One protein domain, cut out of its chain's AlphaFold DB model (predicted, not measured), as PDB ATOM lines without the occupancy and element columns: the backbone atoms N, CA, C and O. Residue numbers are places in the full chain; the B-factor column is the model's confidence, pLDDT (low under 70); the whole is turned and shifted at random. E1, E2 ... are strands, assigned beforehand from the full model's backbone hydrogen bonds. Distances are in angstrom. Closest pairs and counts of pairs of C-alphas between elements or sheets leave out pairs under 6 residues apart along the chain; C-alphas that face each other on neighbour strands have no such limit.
ATOM      1  N   ASP A 327       4.196   4.883 -13.427       73.62
ATOM      2  CA  ASP A 327       5.342   5.382 -14.171       73.62
ATOM      3  C   ASP A 327       4.742   6.185 -15.335       73.62
ATOM      4  O   ASP A 327       4.129   5.585 -16.218       73.62
ATOM      5  N   ASN A 328       4.867   7.521 -15.306       67.25
ATOM      6  CA  ASN A 328       4.227   8.475 -16.238       67.25
ATOM      7  C   ASN A 328       4.486   8.190 -17.736       67.25
ATOM      8  O   ASN A 328       3.906   8.832 -18.604       67.25
ATOM      9  N   GLU A 329       5.365   7.239 -18.048       78.62
ATOM     10  CA  GLU A 329       5.747   6.828 -19.397       78.62
ATOM     11  C   GLU A 329       5.598   5.308 -19.615       78.62
ATOM     12  O   GLU A 329       6.288   4.716 -20.452       78.62
ATOM     13  N   SER A 330       4.736   4.654 -18.829       85.19
ATOM     14  CA  SER A 330       4.396   3.241 -18.992       85.19
ATOM     15  C   SER A 330       3.069   3.062 -19.730       85.19
ATOM     16  O   SER A 330       2.061   3.654 -19.365       85.19
ATOM     17  N   TYR A 331       3.074   2.222 -20.766       90.38
ATOM     18  CA  TYR A 331       1.900   1.938 -21.600       90.38
ATOM     19  C   TYR A 331       1.574   0.453 -21.560       90.38
ATOM     20  O   TYR A 331       2.477  -0.380 -21.713       90.38
ATOM     21  N   LEU A 332       0.300   0.099 -21.391       93.06
ATOM     22  CA  LEU A 332      -0.114  -1.302 -21.372       93.06
ATOM     23  C   LEU A 332      -0.071  -1.890 -22.792       93.06
ATOM     24  O   LEU A 332      -0.892  -1.569 -23.653       93.06
ATOM     25  N   THR A 333       0.854  -2.815 -23.043       92.75
ATOM     26  CA  THR A 333       0.973  -3.470 -24.354       92.75
ATOM     27  C   THR A 333       0.081  -4.704 -24.448       92.75
ATOM     28  O   THR A 333      -0.675  -4.847 -25.417       92.75
ATOM     29  N   HIS A 334       0.114  -5.556 -23.420       95.31
ATOM     30  CA  HIS A 334      -0.578  -6.846 -23.385       95.31
ATOM     31  C   HIS A 334      -1.281  -7.066 -22.050       95.31
ATOM     32  O   HIS A 334      -0.735  -6.737 -21.000       95.31
ATOM     33  N   LEU A 335      -2.457  -7.689 -22.103       97.19
ATOM     34  CA  LEU A 335      -3.225  -8.133 -20.946       97.19
ATOM     35  C   LEU A 335      -3.738  -9.543 -21.236       97.19
ATOM     36  O   LEU A 335      -4.370  -9.765 -22.267       97.19
ATOM     37  N   LEU A 336      -3.434 -10.494 -20.361       97.25
ATOM     38  CA  LEU A 336      -3.788 -11.904 -20.495       97.25
ATOM     39  C   LEU A 336      -4.377 -12.400 -19.175       97.25
ATOM     40  O   LEU A 336      -3.943 -11.979 -18.105       97.25
ATOM     41  N   ILE A 337      -5.328 -13.329 -19.246       96.81
ATOM     42  CA  ILE A 337      -5.823 -14.047 -18.068       96.81
ATOM     43  C   ILE A 337      -5.736 -15.536 -18.355       96.81
ATOM     44  O   ILE A 337      -6.313 -16.017 -19.331       96.81
ATOM     45  N   THR A 338      -5.034 -16.263 -17.497       93.31
ATOM     46  CA  THR A 338      -4.965 -17.721 -17.559       93.31
ATOM     47  C   THR A 338      -5.490 -18.354 -16.276       93.31
ATOM     48  O   THR A 338      -5.527 -17.712 -15.226       93.31
ATOM     49  N   SER A 339      -5.941 -19.601 -16.366       89.25
ATOM     50  CA  SER A 339      -6.329 -20.379 -15.192       89.25
ATOM     51  C   SER A 339      -5.091 -20.840 -14.428       89.25
ATOM     52  O   SER A 339      -4.054 -21.143 -15.019       89.25
ATOM     53  N   TYR A 340      -5.194 -20.920 -13.104       79.81
ATOM     54  CA  TYR A 340      -4.128 -21.481 -12.282       79.81
ATOM     55  C   TYR A 340      -3.982 -22.987 -12.545       79.81
ATOM     56  O   TYR A 340      -4.962 -23.734 -12.529       79.81
ATOM     57  N   ALA A 341      -2.755 -23.441 -12.796       66.12
ATOM     58  CA  ALA A 341      -2.477 -24.832 -13.130       66.12
ATOM     59  C   ALA A 341      -2.744 -25.762 -11.937       66.12
ATOM     60  O   ALA A 341      -2.228 -25.545 -10.843       66.12
ATOM     61  N   LEU A 342      -3.483 -26.852 -12.166       59.94
ATOM     62  CA  LEU A 342      -3.680 -27.913 -11.168       59.94
ATOM     63  C   LEU A 342      -2.397 -28.708 -10.871       59.94
ATOM     64  O   LEU A 342      -2.284 -29.295  -9.802       59.94
ATOM     65  N   GLU A 343      -1.437 -28.734 -11.801       54.94
ATOM     66  CA  GLU A 343      -0.279 -29.641 -11.744       54.94
ATOM     67  C   GLU A 343       1.003 -29.013 -11.176       54.94
ATOM     68  O   GLU A 343       1.964 -29.726 -10.889       54.94
ATOM     69  N   SER A 344       1.046 -27.694 -10.950       49.25
ATOM     70  CA  SER A 344       2.235 -27.040 -10.378       49.25
ATOM     71  C   SER A 344       2.417 -27.301  -8.874       49.25
ATOM     72  O   SER A 344       3.402 -26.853  -8.288       49.25
ATOM     73  N   SER A 345       1.516 -28.053  -8.230       46.00
ATOM     74  CA  SER A 345       1.589 -28.402  -6.805       46.00
ATOM     75  C   SER A 345       2.449 -29.644  -6.512       46.00
ATOM     76  O   SER A 345       2.143 -30.409  -5.602       46.00
ATOM     77  N   GLU A 355      -9.443 -24.512  -3.559       58.50
ATOM     78  CA  GLU A 355      -8.900 -23.174  -3.848       58.50
ATOM     79  C   GLU A 355      -8.391 -23.063  -5.298       58.50
ATOM     80  O   GLU A 355      -8.464 -22.011  -5.934       58.50
ATOM     81  N   ILE A 356      -7.925 -24.182  -5.859       61.06
ATOM     82  CA  ILE A 356      -7.346 -24.244  -7.207       61.06
ATOM     83  C   ILE A 356      -8.412 -24.025  -8.295       61.06
ATOM     84  O   ILE A 356      -8.113 -23.454  -9.342       61.06
ATOM     85  N   ARG A 357      -9.672 -24.418  -8.053       66.94
ATOM     86  CA  ARG A 357     -10.740 -24.385  -9.073       66.94
ATOM     87  C   ARG A 357     -11.202 -22.976  -9.460       66.94
ATOM     88  O   ARG A 357     -11.746 -22.813 -10.544       66.94
ATOM     89  N   CYS A 358     -10.956 -21.973  -8.619       74.75
ATOM     90  CA  CYS A 358     -11.437 -20.601  -8.814       74.75
ATOM     91  C   CYS A 358     -10.301 -19.584  -8.687       74.75
ATOM     92  O   CYS A 358     -10.443 -18.564  -8.006       74.75
ATOM     93  N   SER A 359      -9.147 -19.891  -9.283       88.44
ATOM     94  CA  SER A 359      -8.010 -18.978  -9.286       88.44
ATOM     95  C   SER A 359      -7.505 -18.694 -10.696       88.44
ATOM     96  O   SER A 359      -7.328 -19.588 -11.524       88.44
ATOM     97  N   PHE A 360      -7.285 -17.411 -10.948       93.81
ATOM     98  CA  PHE A 360      -6.834 -16.852 -12.207       93.81
ATOM     99  C   PHE A 360      -5.483 -16.174 -12.004       93.81
ATOM    100  O   PHE A 360      -5.187 -15.650 -10.929       93.81
ATOM    101  N   GLN A 361      -4.676 -16.163 -13.054       95.69
ATOM    102  CA  GLN A 361      -3.473 -15.353 -13.157       95.69
ATOM    103  C   GLN A 361      -3.719 -14.266 -14.198       95.69
ATOM    104  O   GLN A 361      -3.884 -14.563 -15.383       95.69
ATOM    105  N   VAL A 362      -3.766 -13.016 -13.745       97.31
ATOM    106  CA  VAL A 362      -3.845 -11.827 -14.595       97.31
ATOM    107  C   VAL A 362      -2.420 -11.375 -14.872       97.31
ATOM    108  O   VAL A 362      -1.701 -11.004 -13.948       97.31
ATOM    109  N   VAL A 363      -2.002 -11.406 -16.134       97.56
ATOM    110  CA  VAL A 363      -0.651 -11.020 -16.553       97.56
ATOM    111  C   VAL A 363      -0.726  -9.809 -17.464       97.56
ATOM    112  O   VAL A 363      -1.418  -9.827 -18.480       97.56
ATOM    113  N   ALA A 364       0.008  -8.759 -17.110       97.38
ATOM    114  CA  ALA A 364       0.084  -7.528 -17.882       97.38
ATOM    115  C   ALA A 364       1.531  -7.210 -18.262       97.38
ATOM    116  O   ALA A 364       2.442  -7.332 -17.443       97.38
ATOM    117  N   SER A 365       1.738  -6.775 -19.502       96.38
ATOM    118  CA  SER A 365       3.021  -6.267 -19.985       96.38
ATOM    119  C   SER A 365       2.916  -4.773 -20.258       96.38
ATOM    120  O   SER A 365       1.994  -4.324 -20.936       96.38
ATOM    121  N   PHE A 366       3.879  -4.021 -19.743       95.38
ATOM    122  CA  PHE A 366       3.998  -2.581 -19.890       95.38
ATOM    123  C   PHE A 366       5.272  -2.251 -20.661       95.38
ATOM    124  O   PHE A 366       6.332  -2.819 -20.385       95.38
ATOM    125  N   LEU A 367       5.182  -1.326 -21.610       93.25
ATOM    126  CA  LEU A 367       6.339  -0.701 -22.240       93.25
ATOM    127  C   LEU A 367       6.652   0.586 -21.486       93.25
ATOM    128  O   LEU A 367       5.821   1.485 -21.454       93.25
ATOM    129  N   ILE A 368       7.839   0.662 -20.894       91.56
ATOM    130  CA  ILE A 368       8.335   1.845 -20.195       91.56
ATOM    131  C   ILE A 368       9.291   2.561 -21.140       91.56
ATOM    132  O   ILE A 368      10.309   1.986 -21.537       91.56
ATOM    133  N   ASN A 369       8.972   3.804 -21.490       85.81
ATOM    134  CA  ASN A 369       9.795   4.617 -22.376       85.81
ATOM    135  C   ASN A 369      10.178   5.935 -21.706       85.81
ATOM    136  O   ASN A 369       9.497   6.933 -21.900       85.81
ATOM    137  N   THR A 370      11.273   5.937 -20.948       81.25
ATOM    138  CA  THR A 370      11.762   7.178 -20.336       81.25
ATOM    139  C   THR A 370      12.630   7.967 -21.299       81.25
ATOM    140  O   THR A 370      13.537   7.368 -21.875       81.25
ATOM    141  N   GLU A 371      12.445   9.287 -21.401       75.00
ATOM    142  CA  GLU A 371      13.175  10.172 -22.336       75.00
ATOM    143  C   GLU A 371      14.703   9.953 -22.397       75.00
ATOM    144  O   GLU A 371      15.327  10.170 -23.435       75.00
ATOM    145  N   LEU A 372      15.318   9.504 -21.295       78.88
ATOM    146  CA  LEU A 372      16.769   9.337 -21.154       78.88
ATOM    147  C   LEU A 372      17.264   7.879 -21.167       78.88
ATOM    148  O   LEU A 372      18.475   7.661 -21.117       78.88
ATOM    149  N   SER A 373      16.381   6.875 -21.213       81.00
ATOM    150  CA  SER A 373      16.779   5.459 -21.157       81.00
ATOM    151  C   SER A 373      16.209   4.638 -22.309       81.00
ATOM    152  O   SER A 373      15.308   5.062 -23.028       81.00
ATOM    153  N   ARG A 374      16.798   3.461 -22.547       87.88
ATOM    154  CA  ARG A 374      16.325   2.562 -23.602       87.88
ATOM    155  C   ARG A 374      14.936   2.030 -23.226       87.88
ATOM    156  O   ARG A 374      14.722   1.721 -22.053       87.88
ATOM    157  N   PRO A 375      14.015   1.886 -24.196       90.75
ATOM    158  CA  PRO A 375      12.680   1.382 -23.911       90.75
ATOM    159  C   PRO A 375      12.781  -0.029 -23.342       90.75
ATOM    160  O   PRO A 375      13.474  -0.861 -23.911       90.75
ATOM    161  N   ARG A 376      12.088  -0.312 -22.243       93.12
ATOM    162  CA  ARG A 376      12.143  -1.615 -21.565       93.12
ATOM    163  C   ARG A 376      10.750  -2.135 -21.277       93.12
ATOM    164  O   ARG A 376       9.815  -1.352 -21.111       93.12
ATOM    165  N   SER A 377      10.604  -3.451 -21.184       95.25
ATOM    166  CA  SER A 377       9.322  -4.051 -20.814       95.25
ATOM    167  C   SER A 377       9.287  -4.491 -19.360       95.25
ATOM    168  O   SER A 377      10.197  -5.162 -18.880       95.25
ATOM    169  N   LYS A 378       8.194  -4.159 -18.676       96.00
ATOM    170  CA  LYS A 378       7.872  -4.619 -17.325       96.00
ATOM    171  C   LYS A 378       6.668  -5.543 -17.401       96.00
ATOM    172  O   LYS A 378       5.632  -5.156 -17.928       96.00
ATOM    173  N   VAL A 379       6.800  -6.763 -16.904       97.00
ATOM    174  CA  VAL A 379       5.721  -7.750 -16.850       97.00
ATOM    175  C   VAL A 379       5.328  -7.955 -15.395       97.00
ATOM    176  O   VAL A 379       6.181  -8.120 -14.523       97.00
ATOM    177  N   LEU A 380       4.029  -7.899 -15.131       97.19
ATOM    178  CA  LEU A 380       3.429  -8.061 -13.815       97.19
ATOM    179  C   LEU A 380       2.428  -9.208 -13.860       97.19
ATOM    180  O   LEU A 380       1.743  -9.389 -14.867       97.19
ATOM    181  N   SER A 381       2.358  -9.966 -12.770       97.12
ATOM    182  CA  SER A 381       1.389 -11.042 -12.597       97.12
ATOM    183  C   SER A 381       0.678 -10.913 -11.258       97.12
ATOM    184  O   SER A 381       1.314 -10.669 -10.225       97.12
ATOM    185  N   TRP A 382      -0.640 -11.078 -11.285       97.19
ATOM    186  CA  TRP A 382      -1.499 -11.084 -10.111       97.19
ATOM    187  C   TRP A 382      -2.343 -12.350 -10.072       97.19
ATOM    188  O   TRP A 382      -3.052 -12.675 -11.024       97.19
ATOM    189  N   ARG A 383      -2.332 -13.010  -8.915       95.00
ATOM    190  CA  ARG A 383      -3.235 -14.104  -8.593       95.00
ATOM    191  C   ARG A 383      -4.546 -13.528  -8.077       95.00
ATOM    192  O   ARG A 383      -4.559 -12.834  -7.062       95.00
ATOM    193  N   VAL A 384      -5.639 -13.860  -8.752       94.88
ATOM    194  CA  VAL A 384      -7.004 -13.506  -8.357       94.88
ATOM    195  C   VAL A 384      -7.721 -14.793  -7.969       94.88
ATOM    196  O   VAL A 384      -7.864 -15.688  -8.797       94.88
ATOM    197  N   SER A 385      -8.129 -14.922  -6.709       92.25
ATOM    198  CA  SER A 385      -8.735 -16.146  -6.171       92.25
ATOM    199  C   SER A 385      -9.999 -15.862  -5.375       92.25
ATOM    200  O   SER A 385     -10.088 -14.865  -4.659       92.25
ATOM    201  N   LYS A 386     -10.965 -16.772  -5.491       88.56
ATOM    202  CA  LYS A 386     -12.250 -16.718  -4.792       88.56
ATOM    203  C   LYS A 386     -12.176 -17.509  -3.483       88.56
ATOM    204  O   LYS A 386     -11.984 -18.723  -3.513       88.56
ATOM    205  N   SER A 387     -12.339 -16.841  -2.343       83.25
ATOM    206  CA  SER A 387     -12.333 -17.476  -1.017       83.25
ATOM    207  C   SER A 387     -13.730 -17.990  -0.635       83.25
ATOM    208  O   SER A 387     -14.744 -17.405  -1.013       83.25
ATOM    209  N   GLY A 388     -13.803 -19.085   0.134       70.38
ATOM    210  CA  GLY A 388     -15.049 -19.534   0.786       70.38
ATOM    211  C   GLY A 388     -15.937 -20.511   0.001       70.38
ATOM    212  O   GLY A 388     -17.078 -20.754   0.396       70.38
ATOM    213  N   VAL A 389     -15.453 -21.109  -1.091       64.31
ATOM    214  CA  VAL A 389     -16.237 -22.076  -1.878       64.31
ATOM    215  C   VAL A 389     -16.063 -23.489  -1.319       64.31
ATOM    216  O   VAL A 389     -15.062 -24.152  -1.583       64.31
ATOM    217  N   TRP A 409     -13.265 -12.030  -2.954       91.62
ATOM    218  CA  TRP A 409     -12.223 -12.135  -3.968       91.62
ATOM    219  C   TRP A 409     -10.938 -11.482  -3.468       91.62
ATOM    220  O   TRP A 409     -10.891 -10.284  -3.194       91.62
ATOM    221  N   SER A 410      -9.856 -12.256  -3.423       93.44
ATOM    222  CA  SER A 410      -8.527 -11.749  -3.096       93.44
ATOM    223  C   SER A 410      -7.689 -11.587  -4.359       93.44
ATOM    224  O   SER A 410      -7.600 -12.511  -5.167       93.44
ATOM    225  N   CYS A 411      -7.021 -10.444  -4.495       94.94
ATOM    226  CA  CYS A 411      -6.040 -10.198  -5.547       94.94
ATOM    227  C   CYS A 411      -4.669  -9.940  -4.917       94.94
ATOM    228  O   CYS A 411      -4.498  -8.984  -4.161       94.94
ATOM    229  N   LEU A 412      -3.690 -10.783  -5.240       94.94
ATOM    230  CA  LEU A 412      -2.325 -10.698  -4.731       94.94
ATOM    231  C   LEU A 412      -1.347 -10.658  -5.900       94.94
ATOM    232  O   LEU A 412      -1.388 -11.517  -6.775       94.94
ATOM    233  N   GLN A 413      -0.443  -9.681  -5.911       95.62
ATOM    234  CA  GLN A 413       0.639  -9.659  -6.892       95.62
ATOM    235  C   GLN A 413       1.582 -10.837  -6.628       95.62
ATOM    236  O   GLN A 413       2.182 -10.916  -5.558       95.62
ATOM    237  N   SER A 414       1.696 -11.756  -7.585       93.69
ATOM    238  CA  SER A 414       2.499 -12.972  -7.437       93.69
ATOM    239  C   SER A 414       3.925 -12.788  -7.941       93.69
ATOM    240  O   SER A 414       4.855 -13.310  -7.332       93.69
ATOM    241  N   ALA A 415       4.108 -12.045  -9.034       95.56
ATOM    242  CA  ALA A 415       5.413 -11.861  -9.653       95.56
ATOM    243  C   ALA A 415       5.546 -10.532 -10.400       95.56
ATOM    244  O   ALA A 415       4.572  -9.875 -10.777       95.56
ATOM    245  N   HIS A 416       6.800 -10.142 -10.613       95.88
ATOM    246  CA  HIS A 416       7.198  -8.959 -11.358       95.88
ATOM    247  C   HIS A 416       8.558  -9.202 -12.009       95.88
ATOM    248  O   HIS A 416       9.491  -9.641 -11.338       95.88
ATOM    249  N   LEU A 417       8.675  -8.872 -13.293       96.19
ATOM    250  CA  LEU A 417       9.908  -9.016 -14.056       96.19
ATOM    251  C   LEU A 417      10.132  -7.799 -14.959       96.19
ATOM    252  O   LEU A 417       9.215  -7.354 -15.645       96.19
ATOM    253  N   VAL A 418      11.360  -7.277 -14.983       95.88
ATOM    254  CA  VAL A 418      11.777  -6.180 -15.874       95.88
ATOM    255  C   VAL A 418      12.824  -6.698 -16.846       95.88
ATOM    256  O   VAL A 418      13.832  -7.272 -16.438       95.88
ATOM    257  N   TYR A 419      12.598  -6.472 -18.136       95.12
ATOM    258  CA  TYR A 419      13.534  -6.799 -19.202       95.12
ATOM    259  C   TYR A 419      14.329  -5.552 -19.595       95.12
ATOM    260  O   TYR A 419      13.881  -4.756 -20.413       95.12
ATOM    261  N   GLU A 420      15.521  -5.378 -19.023       93.50
ATOM    262  CA  GLU A 420      16.352  -4.179 -19.259       93.50
ATOM    263  C   GLU A 420      16.946  -4.110 -20.677       93.50
ATOM    264  O   GLU A 420      17.233  -3.033 -21.195       93.50
ATOM    265  N   SER A 421      17.148  -5.262 -21.321       92.94
ATOM    266  CA  SER A 421      17.770  -5.367 -22.648       92.94
ATOM    267  C   SER A 421      16.809  -5.811 -23.752       92.94
ATOM    268  O   SER A 421      17.247  -6.006 -24.889       92.94
ATOM    269  N   ALA A 422      15.522  -5.984 -23.438       94.06
ATOM    270  CA  ALA A 422      14.533  -6.490 -24.380       94.06
ATOM    271  C   ALA A 422      13.140  -5.882 -24.169       94.06
ATOM    272  O   ALA A 422      12.770  -5.470 -23.071       94.06
ATOM    273  N   VAL A 423      12.346  -5.877 -25.237       94.56
ATOM    274  CA  VAL A 423      10.943  -5.448 -25.233       94.56
ATOM    275  C   VAL A 423      10.048  -6.635 -25.568       94.56
ATOM    276  O   VAL A 423      10.311  -7.378 -26.511       94.56
ATOM    277  N   VAL A 424       8.975  -6.814 -24.802       95.38
ATOM    278  CA  VAL A 424       7.925  -7.796 -25.085       95.38
ATOM    279  C   VAL A 424       7.051  -7.238 -26.201       95.38
ATOM    280  O   VAL A 424       6.279  -6.302 -25.997       95.38
ATOM    281  N   SER A 425       7.203  -7.810 -27.389       93.62
ATOM    282  CA  SER A 425       6.561  -7.327 -28.612       93.62
ATOM    283  C   SER A 425       5.248  -8.051 -28.911       93.62
ATOM    284  O   SER A 425       4.343  -7.457 -29.487       93.62
ATOM    285  N   ALA A 426       5.125  -9.311 -28.486       93.81
ATOM    286  CA  ALA A 426       3.896 -10.097 -28.578       93.81
ATOM    287  C   ALA A 426       3.795 -11.082 -27.401       93.81
ATOM    288  O   ALA A 426       4.819 -11.582 -26.924       93.81
ATOM    289  N   ALA A 427       2.574 -11.391 -26.960       95.12
ATOM    290  CA  ALA A 427       2.311 -12.373 -25.909       95.12
ATOM    291  C   ALA A 427       1.024 -13.169 -26.183       95.12
ATOM    292  O   ALA A 427       0.038 -12.608 -26.657       95.12
ATOM    293  N   GLN A 428       1.025 -14.461 -25.851       95.00
ATOM    294  CA  GLN A 428      -0.133 -15.351 -25.973       95.00
ATOM    295  C   GLN A 428      -0.121 -16.395 -24.851       95.00
ATOM    296  O   GLN A 428       0.941 -16.812 -24.394       95.00
ATOM    297  N   ILE A 429      -1.299 -16.845 -24.416       94.12
ATOM    298  CA  ILE A 429      -1.416 -18.017 -23.538       94.12
ATOM    299  C   ILE A 429      -0.875 -19.233 -24.298       94.12
ATOM    300  O   ILE A 429      -1.357 -19.545 -25.386       94.12
ATOM    301  N   TRP A 430       0.145 -19.886 -23.742       92.44
ATOM    302  CA  TRP A 430       0.758 -21.056 -24.358       92.44
ATOM    303  C   TRP A 430      -0.119 -22.278 -24.160       92.44
ATOM    304  O   TRP A 430      -0.458 -22.924 -25.140       92.44
ATOM    305  N   ASP A 431      -0.501 -22.571 -22.916       88.50
ATOM    306  CA  ASP A 431      -1.245 -23.770 -22.557       88.50
ATOM    307  C   ASP A 431      -2.260 -23.541 -21.435       88.50
ATOM    308  O   ASP A 431      -2.272 -22.507 -20.756       88.50
ATOM    309  N   ALA A 432      -3.128 -24.534 -21.228       85.06
ATOM    310  CA  ALA A 432      -4.051 -24.542 -20.103       85.06
ATOM    311  C   ALA A 432      -3.311 -24.648 -18.744       85.06
ATOM    312  O   ALA A 432      -3.842 -24.247 -17.708       85.06
ATOM    313  N   ALA A 433      -2.052 -25.097 -18.729       82.25
ATOM    314  CA  ALA A 433      -1.195 -25.125 -17.539       82.25
ATOM    315  C   ALA A 433      -0.733 -23.729 -17.078       82.25
ATOM    316  O   ALA A 433       0.132 -23.612 -16.211       82.25
ATOM    317  N   GLY A 434      -1.269 -22.653 -17.652       86.69
ATOM    318  CA  GLY A 434      -0.926 -21.302 -17.240       86.69
ATOM    319  C   GLY A 434       0.448 -20.854 -17.716       86.69
ATOM    320  O   GLY A 434       1.006 -19.917 -17.147       86.69
ATOM    321  N   GLN A 435       1.020 -21.487 -18.735       92.69
ATOM    322  CA  GLN A 435       2.240 -21.002 -19.362       92.69
ATOM    323  C   GLN A 435       1.910 -19.908 -20.381       92.69
ATOM    324  O   GLN A 435       0.836 -19.885 -20.988       92.69
ATOM    325  N   ILE A 436       2.840 -18.977 -20.571       95.81
ATOM    326  CA  ILE A 436       2.692 -17.843 -21.485       95.81
ATOM    327  C   ILE A 436       3.850 -17.864 -22.472       95.81
ATOM    328  O   ILE A 436       5.013 -17.961 -22.083       95.81
ATOM    329  N   LEU A 437       3.524 -17.747 -23.752       97.06
ATOM    330  CA  LEU A 437       4.480 -17.553 -24.827       97.06
ATOM    331  C   LEU A 437       4.759 -16.058 -24.980       97.06
ATOM    332  O   LEU A 437       3.844 -15.274 -25.238       97.06
ATOM    333  N   LEU A 438       6.025 -15.669 -24.845       96.88
ATOM    334  CA  LEU A 438       6.497 -14.299 -25.017       96.88
ATOM    335  C   LEU A 438       7.432 -14.198 -26.220       96.88
ATOM    336  O   LEU A 438       8.389 -14.962 -26.341       96.88
ATOM    337  N   CYS A 439       7.195 -13.197 -27.065       96.62
ATOM    338  CA  CYS A 439       8.145 -12.751 -28.076       96.62
ATOM    339  C   CYS A 439       8.905 -11.534 -27.547       96.62
ATOM    340  O   CYS A 439       8.338 -10.447 -27.402       96.62
ATOM    341  N   LYS A 440      10.187 -11.732 -27.243       95.69
ATOM    342  CA  LYS A 440      11.100 -10.713 -26.722       95.69
ATOM    343  C   LYS A 440      11.990 -10.220 -27.854       95.69
ATOM    344  O   LYS A 440      12.604 -11.032 -28.534       95.69
ATOM    345  N   ILE A 441      12.076  -8.912 -28.056       94.38
ATOM    346  CA  ILE A 441      12.940  -8.276 -29.056       94.38
ATOM    347  C   ILE A 441      14.112  -7.616 -28.348       94.38
ATOM    348  O   ILE A 441      13.913  -6.791 -27.457       94.38
ATOM    349  N   ASN A 442      15.328  -7.977 -28.745       93.12
ATOM    350  CA  ASN A 442      16.555  -7.470 -28.147       93.12
ATOM    351  C   ASN A 442      16.830  -6.043 -28.638       93.12
ATOM    352  O   ASN A 442      16.828  -5.766 -29.837       93.12
ATOM    353  N   LEU A 443      17.099  -5.131 -27.704       87.12
ATOM    354  CA  LEU A 443      17.391  -3.723 -28.007       87.12
ATOM    355  C   LEU A 443      18.815  -3.525 -28.516       87.12
ATOM    356  O   LEU A 443      19.109  -2.590 -29.260       87.12
ATOM    357  N   THR A 444      19.719  -4.391 -28.071       84.56
ATOM    358  CA  THR A 444      21.083  -4.458 -28.576       84.56
ATOM    359  C   THR A 444      21.119  -5.488 -29.696       84.56
ATOM    360  O   THR A 444      20.822  -6.654 -29.423       84.56
ATOM    361  N   PRO A 445      21.473  -5.102 -30.935       69.31
ATOM    362  CA  PRO A 445      21.619  -6.073 -32.007       69.31
ATOM    363  C   PRO A 445      22.663  -7.115 -31.599       69.31
ATOM    364  O   PRO A 445      23.735  -6.758 -31.100       69.31
ATOM    365  N   GLY A 446      22.344  -8.396 -31.796       72.38
ATOM    366  CA  GLY A 446      23.313  -9.474 -31.610       72.38
ATOM    367  C   GLY A 446      24.536  -9.258 -32.505       72.38
ATOM    368  O   GLY A 446      24.449  -8.594 -33.543       72.38
ATOM    369  N   SER A 447      25.700  -9.791 -32.117       71.94
ATOM    370  CA  SER A 447      26.898  -9.662 -32.951       71.94
ATOM    371  C   SER A 447      26.633 -10.279 -34.326       71.94
ATOM    372  O   SER A 447      26.300 -11.462 -34.419       71.94
ATOM    373  N   TYR A 448      26.783  -9.492 -35.390       69.75
ATOM    374  CA  TYR A 448      26.577  -9.967 -36.755       69.75
ATOM    375  C   TYR A 448      27.606 -11.048 -37.097       69.75
ATOM    376  O   TYR A 448      28.782 -10.755 -37.315       69.75
ATOM    377  N   GLY A 449      27.161 -12.300 -37.189       67.69
ATOM    378  CA  GLY A 449      27.927 -13.336 -37.871       67.69
ATOM    379  C   GLY A 449      28.003 -12.979 -39.355       67.69
ATOM    380  O   GLY A 449      26.982 -12.964 -40.038       67.69
ATOM    381  N   THR A 450      29.198 -12.682 -39.864       60.59
ATOM    382  CA  THR A 450      29.444 -12.121 -41.208       60.59
ATOM    383  C   THR A 450      29.012 -13.004 -42.389       60.59
ATOM    384  O   THR A 450      29.134 -12.572 -43.531       60.59
ATOM    385  N   GLN A 451      28.485 -14.211 -42.154       62.12
ATOM    386  CA  GLN A 451      28.136 -15.167 -43.214       62.12
ATOM    387  C   GLN A 451      26.636 -15.477 -43.362       62.12
ATOM    388  O   GLN A 451      26.256 -16.096 -44.354       62.12
ATOM    389  N   ASN A 452      25.758 -15.018 -42.461       72.00
ATOM    390  CA  ASN A 452      24.332 -15.363 -42.527       72.00
ATOM    391  C   ASN A 452      23.465 -14.196 -43.022       72.00
ATOM    392  O   ASN A 452      23.490 -13.101 -42.471       72.00
ATOM    393  N   LYS A 453      22.601 -14.464 -44.017       87.81
ATOM    394  CA  LYS A 453      21.545 -13.535 -44.491       87.81
ATOM    395  C   LYS A 453      20.486 -13.215 -43.423       87.81
ATOM    396  O   LYS A 453      19.614 -12.373 -43.648       87.81
ATOM    397  N   TRP A 454      20.543 -13.903 -42.286       85.62
ATOM    398  CA  TRP A 454      19.585 -13.840 -41.194       85.62
ATOM    399  C   TRP A 454      20.258 -13.293 -39.938       85.62
ATOM    400  O   TRP A 454      21.360 -13.707 -39.588       85.62
ATOM    401  N   VAL A 455      19.572 -12.370 -39.276       89.12
ATOM    402  CA  VAL A 455      19.981 -11.713 -38.039       89.12
ATOM    403  C   VAL A 455      18.966 -12.070 -36.967       89.12
ATOM    404  O   VAL A 455      17.758 -11.992 -37.197       89.12
ATOM    405  N   GLU A 456      19.462 -12.466 -35.805       91.56
ATOM    406  CA  GLU A 456      18.642 -12.654 -34.616       91.56
ATOM    407  C   GLU A 456      18.235 -11.288 -34.060       91.56
ATOM    408  O   GLU A 456      19.083 -10.460 -33.726       91.56
ATOM    409  N   ILE A 457      16.926 -11.041 -33.998       92.25
ATOM    410  CA  ILE A 457      16.364  -9.794 -33.463       92.25
ATOM    411  C   ILE A 457      15.774  -9.974 -32.062       92.25
ATOM    412  O   ILE A 457      15.369  -9.001 -31.435       92.25
ATOM    413  N   GLY A 458      15.691 -11.207 -31.568       93.88
ATOM    414  CA  GLY A 458      14.973 -11.530 -30.345       93.88
ATOM    415  C   GLY A 458      14.831 -13.029 -30.130       93.88
ATOM    416  O   GLY A 458      15.433 -13.823 -30.846       93.88
ATOM    417  N   GLU A 459      13.979 -13.409 -29.187       95.56
ATOM    418  CA  GLU A 459      13.711 -14.797 -28.821       95.56
ATOM    419  C   GLU A 459      12.228 -15.032 -28.492       95.56
ATOM    420  O   GLU A 459      11.513 -14.152 -28.002       95.56
ATOM    421  N   LEU A 460      11.770 -16.249 -28.759       96.75
ATOM    422  CA  LEU A 460      10.497 -16.807 -28.329       96.75
ATOM    423  C   LEU A 460      10.763 -17.642 -27.083       96.75
ATOM    424  O   LEU A 460      11.523 -18.604 -27.135       96.75
ATOM    425  N   GLY A 461      10.151 -17.280 -25.961       96.31
ATOM    426  CA  GLY A 461      10.323 -17.984 -24.693       96.31
ATOM    427  C   GLY A 461       8.988 -18.330 -24.058       96.31
ATOM    428  O   GLY A 461       8.029 -17.568 -24.170       96.31
ATOM    429  N   ILE A 462       8.939 -19.465 -23.368       95.88
ATOM    430  CA  ILE A 462       7.795 -19.848 -22.541       95.88
ATOM    431  C   ILE A 462       8.119 -19.489 -21.095       95.88
ATOM    432  O   ILE A 462       9.158 -19.894 -20.570       95.88
ATOM    433  N   VAL A 463       7.236 -18.731 -20.455       95.44
ATOM    434  CA  VAL A 463       7.353 -18.331 -19.050       95.44
ATOM    435  C   VAL A 463       6.173 -18.856 -18.241       95.44
ATOM    436  O   VAL A 463       5.074 -19.050 -18.764       95.44
ATOM    437  N   SER A 464       6.390 -19.077 -16.950       93.94
ATOM    438  CA  SER A 464       5.303 -19.375 -16.014       93.94
ATOM    439  C   SER A 464       4.473 -18.117 -15.758       93.94
ATOM    440  O   SER A 464       5.039 -17.083 -15.421       93.94
ATOM    441  N   SER A 465       3.139 -18.175 -15.848       92.69
ATOM    442  CA  SER A 465       2.303 -17.025 -15.451       92.69
ATOM    443  C   SER A 465       2.434 -16.678 -13.968       92.69
ATOM    444  O   SER A 465       2.235 -15.527 -13.598       92.69
ATOM    445  N   ILE A 466       2.787 -17.643 -13.115       91.88
ATOM    446  CA  ILE A 466       2.836 -17.451 -11.662       91.88
ATOM    447  C   ILE A 466       4.107 -16.700 -11.265       91.88
ATOM    448  O   ILE A 466       4.020 -15.722 -10.528       91.88
ATOM    449  N   THR A 467       5.266 -17.170 -11.741       94.00
ATOM    450  CA  THR A 467       6.587 -16.643 -11.356       94.00
ATOM    451  C   THR A 467       7.170 -15.669 -12.377       94.00
ATOM    452  O   THR A 467       8.098 -14.940 -12.050       94.00
ATOM    453  N   LEU A 468       6.643 -15.646 -13.609       94.94
ATOM    454  CA  LEU A 468       7.197 -14.944 -14.781       94.94
ATOM    455  C   LEU A 468       8.615 -15.383 -15.180       94.94
ATOM    456  O   LEU A 468       9.201 -14.826 -16.107       94.94
ATOM    457  N   GLU A 469       9.158 -16.409 -14.530       95.19
ATOM    458  CA  GLU A 469      10.453 -16.985 -14.868       95.19
ATOM    459  C   GLU A 469      10.350 -17.841 -16.133       95.19
ATOM    460  O   GLU A 469       9.312 -18.452 -16.420       95.19
ATOM    461  N   ASN A 470      11.451 -17.906 -16.890       92.88
ATOM    462  CA  ASN A 470      11.556 -18.794 -18.044       92.88
ATOM    463  C   ASN A 470      11.350 -20.241 -17.592       92.88
ATOM    464  O   ASN A 470      11.995 -20.712 -16.653       92.88
ATOM    465  N   ASN A 471      10.478 -20.964 -18.290       89.44
ATOM    466  CA  ASN A 471      10.257 -22.366 -18.009       89.44
ATOM    467  C   ASN A 471      11.527 -23.153 -18.352       89.44
ATOM    468  O   ASN A 471      11.926 -23.244 -19.512       89.44
ATOM    469  N   LEU A 472      12.164 -23.732 -17.332       88.94
ATOM    470  CA  LEU A 472      13.409 -24.481 -17.484       88.94
ATOM    471  C   LEU A 472      13.250 -25.713 -18.375       88.94
ATOM    472  O   LEU A 472      14.240 -26.148 -18.959       88.94
ATOM    473  N   SER A 473      12.030 -26.237 -18.506       85.31
ATOM    474  CA  SER A 473      11.698 -27.328 -19.415       85.31
ATOM    475  C   SER A 473      11.692 -26.903 -20.875       85.31
ATOM    476  O   SER A 473      11.552 -27.784 -21.707       85.31
ATOM    477  N   PHE A 474      11.850 -25.621 -21.214       88.75
ATOM    478  CA  PHE A 474      11.899 -25.150 -22.595       88.75
ATOM    479  C   PHE A 474      13.196 -24.393 -22.908       88.75
ATOM    480  O   PHE A 474      13.767 -23.685 -22.077       88.75
ATOM    481  N   GLU A 475      13.682 -24.563 -24.131       91.12
ATOM    482  CA  GLU A 475      14.735 -23.765 -24.745       91.12
ATOM    483  C   GLU A 475      14.083 -22.663 -25.577       91.12
ATOM    484  O   GLU A 475      13.177 -22.967 -26.363       91.12
ATOM    485  N   PRO A 476      14.511 -21.401 -25.414       92.81
ATOM    486  CA  PRO A 476      14.003 -20.320 -26.239       92.81
ATOM    487  C   PRO A 476      14.390 -20.538 -27.707       92.81
ATOM    488  O   PRO A 476      15.480 -21.029 -28.003       92.81
ATOM    489  N   GLU A 477      13.505 -20.163 -28.629       93.94
ATOM    490  CA  GLU A 477      13.785 -20.214 -30.070       93.94
ATOM    491  C   GLU A 477      14.137 -18.802 -30.576       93.94
ATOM    492  O   GLU A 477      13.384 -17.860 -30.311       93.94
ATOM    493  N   PRO A 478      15.253 -18.610 -31.301       93.25
ATOM    494  CA  PRO A 478      15.643 -17.293 -31.792       93.25
ATOM    495  C   PRO A 478      14.666 -16.777 -32.858       93.25
ATOM    496  O   PRO A 478      14.307 -17.476 -33.804       93.25
ATOM    497  N   VAL A 479      14.286 -15.504 -32.755       92.00
ATOM    498  CA  VAL A 479      13.511 -14.805 -33.783       92.00
ATOM    499  C   VAL A 479      14.477 -14.289 -34.840       92.00
ATOM    500  O   VAL A 479      15.152 -13.272 -34.657       92.00
ATOM    501  N   LEU A 480      14.528 -14.986 -35.971       89.56
ATOM    502  CA  LEU A 480      15.395 -14.631 -37.089       89.56
ATOM    503  C   LEU A 480      14.674 -13.722 -38.091       89.56
ATOM    504  O   LEU A 480      13.513 -13.939 -38.447       89.56
ATOM    505  N   ARG A 481      15.379 -12.712 -38.606       85.81
ATOM    506  CA  ARG A 481      14.914 -11.847 -39.700       85.81
ATOM    507  C   ARG A 481      15.976 -11.670 -40.763       85.81
ATOM    508  O   ARG A 481      17.168 -11.685 -40.483       85.81
ATOM    509  N   HIS A 482      15.538 -11.467 -42.001       84.50
ATOM    510  CA  HIS A 482      16.459 -11.158 -43.086       84.50
ATOM    511  C   HIS A 482      17.175  -9.835 -42.788       84.50
ATOM    512  O   HIS A 482      16.529  -8.861 -42.396       84.50
ATOM    513  N   GLN A 483      18.487  -9.778 -43.009       83.94
ATOM    514  CA  GLN A 483      19.327  -8.627 -42.656       83.94
ATOM    515  C   GLN A 483      18.795  -7.301 -43.229       83.94
ATOM    516  O   GLN A 483      18.811  -6.279 -42.550       83.94
ATOM    517  N   SER A 484      18.233  -7.321 -44.444       82.00
ATOM    518  CA  SER A 484      17.637  -6.130 -45.079       82.00
ATOM    519  C   SER A 484      16.374  -5.587 -44.392       82.00
ATOM    520  O   SER A 484      15.959  -4.467 -44.688       82.00
ATOM    521  N   LYS A 485      15.749  -6.364 -43.498       77.94
ATOM    522  CA  LYS A 485      14.501  -6.023 -42.791       77.94
ATOM    523  C   LYS A 485      14.656  -5.937 -41.269       77.94
ATOM    524  O   LYS A 485      13.692  -5.580 -40.597       77.94
ATOM    525  N   ALA A 486      15.840  -6.231 -40.726       74.94
ATOM    526  CA  ALA A 486      16.058  -6.412 -39.288       74.94
ATOM    527  C   ALA A 486      15.676  -5.192 -38.425       74.94
ATOM    528  O   ALA A 486      15.255  -5.370 -37.290       74.94
ATOM    529  N   SER A 487      15.774  -3.970 -38.956       73.38
ATOM    530  CA  SER A 487      15.458  -2.733 -38.223       73.38
ATOM    531  C   SER A 487      14.061  -2.157 -38.483       73.38
ATOM    532  O   SER A 487      13.725  -1.130 -37.900       73.38
ATOM    533  N   LYS A 488      13.262  -2.757 -39.378       74.06
ATOM    534  CA  LYS A 488      11.996  -2.161 -39.855       74.06
ATOM    535  C   LYS A 488      10.741  -2.925 -39.433       74.06
ATOM    536  O   LYS A 488       9.693  -2.305 -39.274       74.06
ATOM    537  N   ASP A 489      10.853  -4.240 -39.246       77.88
ATOM    538  CA  ASP A 489       9.703  -5.128 -39.077       77.88
ATOM    539  C   ASP A 489       9.818  -5.944 -37.776       77.88
ATOM    540  O   ASP A 489      10.472  -6.991 -37.742       77.88
ATOM    541  N   PHE A 490       9.140  -5.496 -36.713       85.69
ATOM    542  CA  PHE A 490       9.049  -6.223 -35.441       85.69
ATOM    543  C   PHE A 490       7.767  -7.073 -35.366       85.69
ATOM    544  O   PHE A 490       6.713  -6.617 -35.817       85.69
ATOM    545  N   PRO A 491       7.827  -8.314 -34.842       88.94
ATOM    546  CA  PRO A 491       6.646  -9.134 -34.560       88.94
ATOM    547  C   PRO A 491       5.656  -8.422 -33.630       88.94
ATOM    548  O   PRO A 491       5.974  -8.195 -32.471       88.94
ATOM    549  N   MET A 492       4.456  -8.099 -34.103       86.19
ATOM    550  CA  MET A 492       3.420  -7.436 -33.291       86.19
ATOM    551  C   MET A 492       2.349  -8.412 -32.797       86.19
ATOM    552  O   MET A 492       1.722  -8.177 -31.771       86.19
ATOM    553  N   PHE A 493       2.140  -9.511 -33.526       89.31
ATOM    554  CA  PHE A 493       1.210 -10.573 -33.142       89.31
ATOM    555  C   PHE A 493       1.900 -11.913 -33.217       89.31
ATOM    556  O   PHE A 493       2.829 -12.119 -34.008       89.31
ATOM    557  N   ILE A 494       1.389 -12.822 -32.404       93.06
ATOM    558  CA  ILE A 494       1.861 -14.183 -32.297       93.06
ATOM    559  C   ILE A 494       0.659 -15.116 -32.189       93.06
ATOM    560  O   ILE A 494      -0.311 -14.805 -31.500       93.06
ATOM    561  N   SER A 495       0.730 -16.241 -32.890       93.50
ATOM    562  CA  SER A 495      -0.195 -17.356 -32.719       93.50
ATOM    563  C   SER A 495       0.595 -18.648 -32.792       93.50
ATOM    564  O   SER A 495       1.306 -18.885 -33.773       93.50
ATOM    565  N   ALA A 496       0.448 -19.495 -31.785       93.00
ATOM    566  CA  ALA A 496       0.866 -20.883 -31.862       93.00
ATOM    567  C   ALA A 496      -0.000 -21.657 -32.871       93.00
ATOM    568  O   ALA A 496      -1.166 -21.316 -33.098       93.00
ATOM    569  N   SER A 497       0.588 -22.690 -33.473       92.69
ATOM    570  CA  SER A 497      -0.135 -23.670 -34.276       92.69
ATOM    571  C   SER A 497      -1.007 -24.574 -33.390       92.69
ATOM    572  O   SER A 497      -0.773 -24.656 -32.179       92.69
ATOM    573  N   PRO A 498      -1.984 -25.295 -33.963       87.50
ATOM    574  CA  PRO A 498      -2.900 -26.158 -33.211       87.50
ATOM    575  C   PRO A 498      -2.193 -27.212 -32.352       87.50
ATOM    576  O   PRO A 498      -2.610 -27.480 -31.224       87.50
ATOM    577  N   HIS A 499      -1.097 -27.782 -32.864       87.38
ATOM    578  CA  HIS A 499      -0.284 -28.767 -32.148       87.38
ATOM    579  C   HIS A 499       0.916 -28.141 -31.427       87.38
ATOM    580  O   HIS A 499       1.737 -28.865 -30.864       87.38
ATOM    581  N   ARG A 500       1.022 -26.803 -31.431       89.94
ATOM    582  CA  ARG A 500       2.084 -26.020 -30.782       89.94
ATOM    583  C   ARG A 500       3.498 -26.424 -31.191       89.94
ATOM    584  O   ARG A 500       4.439 -26.309 -30.412       89.94
ATOM    585  N   THR A 501       3.654 -26.891 -32.423       90.94
ATOM    586  CA  THR A 501       4.960 -27.206 -33.011       90.94
ATOM    587  C   THR A 501       5.546 -26.017 -33.761       90.94
ATOM    588  O   THR A 501       6.764 -25.926 -33.915       90.94
ATOM    589  N   LEU A 502       4.689 -25.093 -34.201       93.44
ATOM    590  CA  LEU A 502       5.064 -23.887 -34.921       93.44
ATOM    591  C   LEU A 502       4.468 -22.646 -34.260       93.44
ATOM    592  O   LEU A 502       3.439 -22.690 -33.584       93.44
ATOM    593  N   ILE A 503       5.111 -21.515 -34.510       94.62
ATOM    594  CA  ILE A 503       4.666 -20.191 -34.100       94.62
ATOM    595  C   ILE A 503       4.631 -19.303 -35.331       94.62
ATOM    596  O   ILE A 503       5.626 -19.122 -36.029       94.62
ATOM    597  N   CYS A 504       3.481 -18.698 -35.575       93.56
ATOM    598  CA  CYS A 504       3.322 -17.676 -36.583       93.56
ATOM    599  C   CYS A 504       3.489 -16.319 -35.911       93.56
ATOM    600  O   CYS A 504       2.945 -16.064 -34.838       93.56
ATOM    601  N   THR A 505       4.244 -15.443 -36.556       92.31
ATOM    602  CA  THR A 505       4.372 -14.044 -36.169       92.31
ATOM    603  C   THR A 505       4.023 -13.163 -37.348       92.31
ATOM    604  O   THR A 505       4.397 -13.453 -38.487       92.31
ATOM    605  N   THR A 506       3.344 -12.055 -37.077       89.25
ATOM    606  CA  THR A 506       3.090 -11.029 -38.089       89.25
ATOM    607  C   THR A 506       3.712  -9.721 -37.651       89.25
ATOM    608  O   THR A 506       3.514  -9.265 -36.525       89.25
ATOM    609  N   SER A 507       4.460  -9.103 -38.552       83.31
ATOM    610  CA  SER A 507       4.983  -7.746 -38.390       83.31
ATOM    611  C   SER A 507       4.229  -6.790 -39.303       83.31
ATOM    612  O   SER A 507       3.967  -7.126 -40.461       83.31
ATOM    613  N   SER A 508       3.900  -5.593 -38.813       66.56
ATOM    614  CA  SER A 508       3.358  -4.535 -39.668       66.56
ATOM    615  C   SER A 508       3.712  -3.133 -39.172       66.56
ATOM    616  O   SER A 508       3.259  -2.683 -38.126       66.56
ATOM    617  N   THR A 509       4.499  -2.442 -39.996       57.53
ATOM    618  CA  THR A 509       4.449  -0.986 -40.224       57.53
ATOM    619  C   THR A 509       4.228  -0.681 -41.719       57.53
ATOM    620  O   THR A 509       4.234   0.472 -42.141       57.53
ATOM    621  N   GLN A 510       4.048  -1.722 -42.547       58.59
ATOM    622  CA  GLN A 510       4.015  -1.661 -44.012       58.59
ATOM    623  C   GLN A 510       2.656  -2.113 -44.563       58.59
ATOM    624  O   GLN A 510       1.956  -2.913 -43.942       58.59
ATOM    625  N   ARG A 511       2.331  -1.665 -45.788       66.56
ATOM    626  CA  ARG A 511       1.092  -1.995 -46.526       66.56
ATOM    627  C   ARG A 511       0.859  -3.490 -46.767       66.56
ATOM    628  O   ARG A 511      -0.224  -3.831 -47.214       66.56
ATOM    629  N   ILE A 512       1.845  -4.360 -46.541       70.81
ATOM    630  CA  ILE A 512       1.710  -5.814 -46.691       70.81
ATOM    631  C   ILE A 512       2.252  -6.461 -45.411       70.81
ATOM    632  O   ILE A 512       3.458  -6.354 -45.160       70.81
ATOM    633  N   PRO A 513       1.407  -7.109 -44.588       74.00
ATOM    634  CA  PRO A 513       1.869  -7.776 -43.380       74.00
ATOM    635  C   PRO A 513       2.831  -8.904 -43.754       74.00
ATOM    636  O   PRO A 513       2.545  -9.745 -44.610       74.00
ATOM    637  N   THR A 514       3.999  -8.921 -43.118       83.12
ATOM    638  CA  THR A 514       4.971  -9.996 -43.314       83.12
ATOM    639  C   THR A 514       4.709 -11.090 -42.288       83.12
ATOM    640  O   THR A 514       4.905 -10.900 -41.088       83.12
ATOM    641  N   VAL A 515       4.245 -12.239 -42.779       87.31
ATOM    642  CA  VAL A 515       4.039 -13.458 -41.989       87.31
ATOM    643  C   VAL A 515       5.359 -14.221 -41.920       87.31
ATOM    644  O   VAL A 515       5.967 -14.497 -42.954       87.31
ATOM    645  N   SER A 516       5.818 -14.545 -40.715       88.88
ATOM    646  CA  SER A 516       7.001 -15.379 -40.475       88.88
ATOM    647  C   SER A 516       6.619 -16.555 -39.586       88.88
ATOM    648  O   SER A 516       5.975 -16.360 -38.557       88.88
ATOM    649  N   ILE A 517       7.006 -17.760 -39.997       90.81
ATOM    650  CA  ILE A 517       6.754 -19.005 -39.267       90.81
ATOM    651  C   ILE A 517       8.070 -19.432 -38.633       90.81
ATOM    652  O   ILE A 517       9.099 -19.451 -39.306       90.81
ATOM    653  N   HIS A 518       8.011 -19.750 -37.350       91.31
ATOM    654  CA  HIS A 518       9.124 -20.202 -36.530       91.31
ATOM    655  C   HIS A 518       8.769 -21.557 -35.924       91.31
ATOM    656  O   HIS A 518       7.589 -21.880 -35.765       91.31
ATOM    657  N   ILE A 519       9.781 -22.325 -35.538       91.25
ATOM    658  CA  ILE A 519       9.582 -23.514 -34.707       91.25
ATOM    659  C   ILE A 519       9.199 -23.047 -33.292       91.25
ATOM    660  O   ILE A 519       9.624 -21.985 -32.837       91.25
ATOM    661  N   ALA A 520       8.361 -23.808 -32.594       92.31
ATOM    662  CA  ALA A 520       8.061 -23.532 -31.194       92.31
ATOM    663  C   ALA A 520       9.289 -23.732 -30.271       92.31
ATOM    664  O   ALA A 520      10.126 -24.593 -30.556       92.31
ATOM    665  N   PRO A 521       9.383 -23.008 -29.132       92.38
ATOM    666  CA  PRO A 521      10.376 -23.262 -28.092       92.38
ATOM    667  C   PRO A 521      10.443 -24.745 -27.725       92.38
ATOM    668  O   PRO A 521       9.418 -25.401 -27.523       92.38
ATOM    669  N   ARG A 522      11.656 -25.297 -27.665       85.31
ATOM    670  CA  ARG A 522      11.876 -26.751 -27.621       85.31
ATOM    671  C   ARG A 522      11.846 -27.261 -26.201       85.31
ATOM    672  O   ARG A 522      12.505 -26.688 -25.350       85.31
ATOM    673  N   CYS A 523      11.159 -28.366 -25.930       80.81
ATOM    674  CA  CYS A 523      11.231 -28.967 -24.602       80.81
ATOM    675  C   CYS A 523      12.664 -29.470 -24.340       80.81
ATOM    676  O   CYS A 523      13.152 -30.287 -25.112       80.81
ATOM    677  N   LYS A 524      13.346 -29.054 -23.269       80.69
ATOM    678  CA  LYS A 524      14.634 -29.632 -22.860       80.69
ATOM    679  C   LYS A 524      14.448 -31.116 -22.563       80.69
ATOM    680  O   LYS A 524      13.711 -31.491 -21.652       80.69
ATOM    681  N   GLY A 525      15.111 -31.964 -23.343       63.91
ATOM    682  CA  GLY A 525      15.223 -33.389 -23.057       63.91
ATOM    683  C   GLY A 525      16.400 -33.626 -22.117       63.91
ATOM    684  O   GLY A 525      17.518 -33.235 -22.432       63.91
TER     685      GLY A 525
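What this domain is: This is residues 327 to 345, 355 to 389 and 409 to 525 of the 771 residues of the protein "Histone transcription regulator 3 homolog [Aspergillus oryzae RIB40]" of Rhizoctonia solani (UniProt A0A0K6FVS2). Three antiparallel sheets follow one another as a stack of sheets, face to face in turn: a sheet of long strands E1 to E4, a curled sheet E5 to E8 in the middle, and a small sheet E9 to E11. The first two are only partly face to face with their strands nearly aligned, and the long ends of E3 and E4 reach away from the rest, while the curled sheet and the small one form a sandwich with crossed strands, its edges drawn together at E5 with E9 and at E8 with E11. The 171 printed residues have no named helix and 11 named strands, E1 to E11 in that order along the chain, and each sheet has its strands in chain order. The class is all strand, and the whole is compact, with a radius of gyration of the C-alphas of 17.1 A and spans of 60 by 41 by 31 A.

Where its parts are: E1, residues 330 to 339, begins at C-alpha 330 at (4.396, 3.241, -18.992), is 26.2 A long and bends by 57 degrees at residue 333. E2 is residues 359 to 368, 28.6 A; E3, residues 376 to 387, is the longest strand by residues, at 35.7 A; E4 is residues 409 to 419, 30.4 A. E5, residues 422 to 429, 19.7 A, begins at C-alpha 422 at (14.533, -6.490, -24.380) and bends by 61 degrees at residue 425. E6 is residues 435 to 442, 21.6 A, E7 residues 454 to 464, 29.5 A, and E8 residues 477 to 482, 16.1 A. E9 is residues 491 to 496, 13.4 A, E10 residues 502 to 507, 16.5 A, and E11 residues 514 to 519, 16.7 A, ending at C-alpha 519 at (9.582, -23.514, -34.707).

How they stand to each other: The sheet E1 E2 E3 E4 is strongly twisted, with edge strands E1 and E4. N 336 and O 363, 2.8 A apart, are within hydrogen-bond range between E1 and E2, N 364 and O 380, 2.9 A, between the hairpin strands E2 and E3, and N 412 and O 383, 2.9 A, between E3 and E4. E4 and E5 meet only through their link, where the chain changes to the next sheet. These two sheets are face to face, the parts that face each other 9.6 A centre to centre, with the strands of the one at 8 degrees to those of the other; the closest C-alphas of E1 and E5 are those of His 334 and Ala 427, 6.7 A. E1 and E6 are near each other, with 5 pairs of C-alphas within 10 A. E5 E6 E7 E8 is a meander, each strand the antiparallel neighbour of the one before, and is strongly twisted; within hydrogen-bond range are N 439 and O 426, 2.9 A, N 438 and O 461, 2.8 A, and N 457 and O 479, 2.9 A. It is face to face with the second meander, E9 E10 E11, the parts that face each other 9.4 A centre to centre, with the strands of the one at 45 degrees to those of the other. There N 504 and O 495, 2.8 A, and N 505 and O 516, 2.8 A, are within range. The closest C-alphas of E5 and E9 are those of Ala 426 and Phe 493, 5.3 A, and of E8 and E11 those of Glu 477 and Ile 519, 7.1 A. E1 and E11 are apart.

The domain as a whole: The two C-alphas farthest apart are those of Gly 388 and Gln 451, 61.8 A. Residues 346 to 354 and 390 to 408 are not printed; the gaps are 12.1 A from C-alpha 345 to 355 and 10.9 A from C-alpha 389 to 409. The links E6 to E7 and E7 to E8 are long, of 11 and 12 residues. Residues 474 to 475 pair antiparallel with residues 522 to 523. The mean pLDDT of the printed part is 86.5; 20 residues are under 70, among them 341 to 345, 355 to 357, 448 to 451 and 508 to 511.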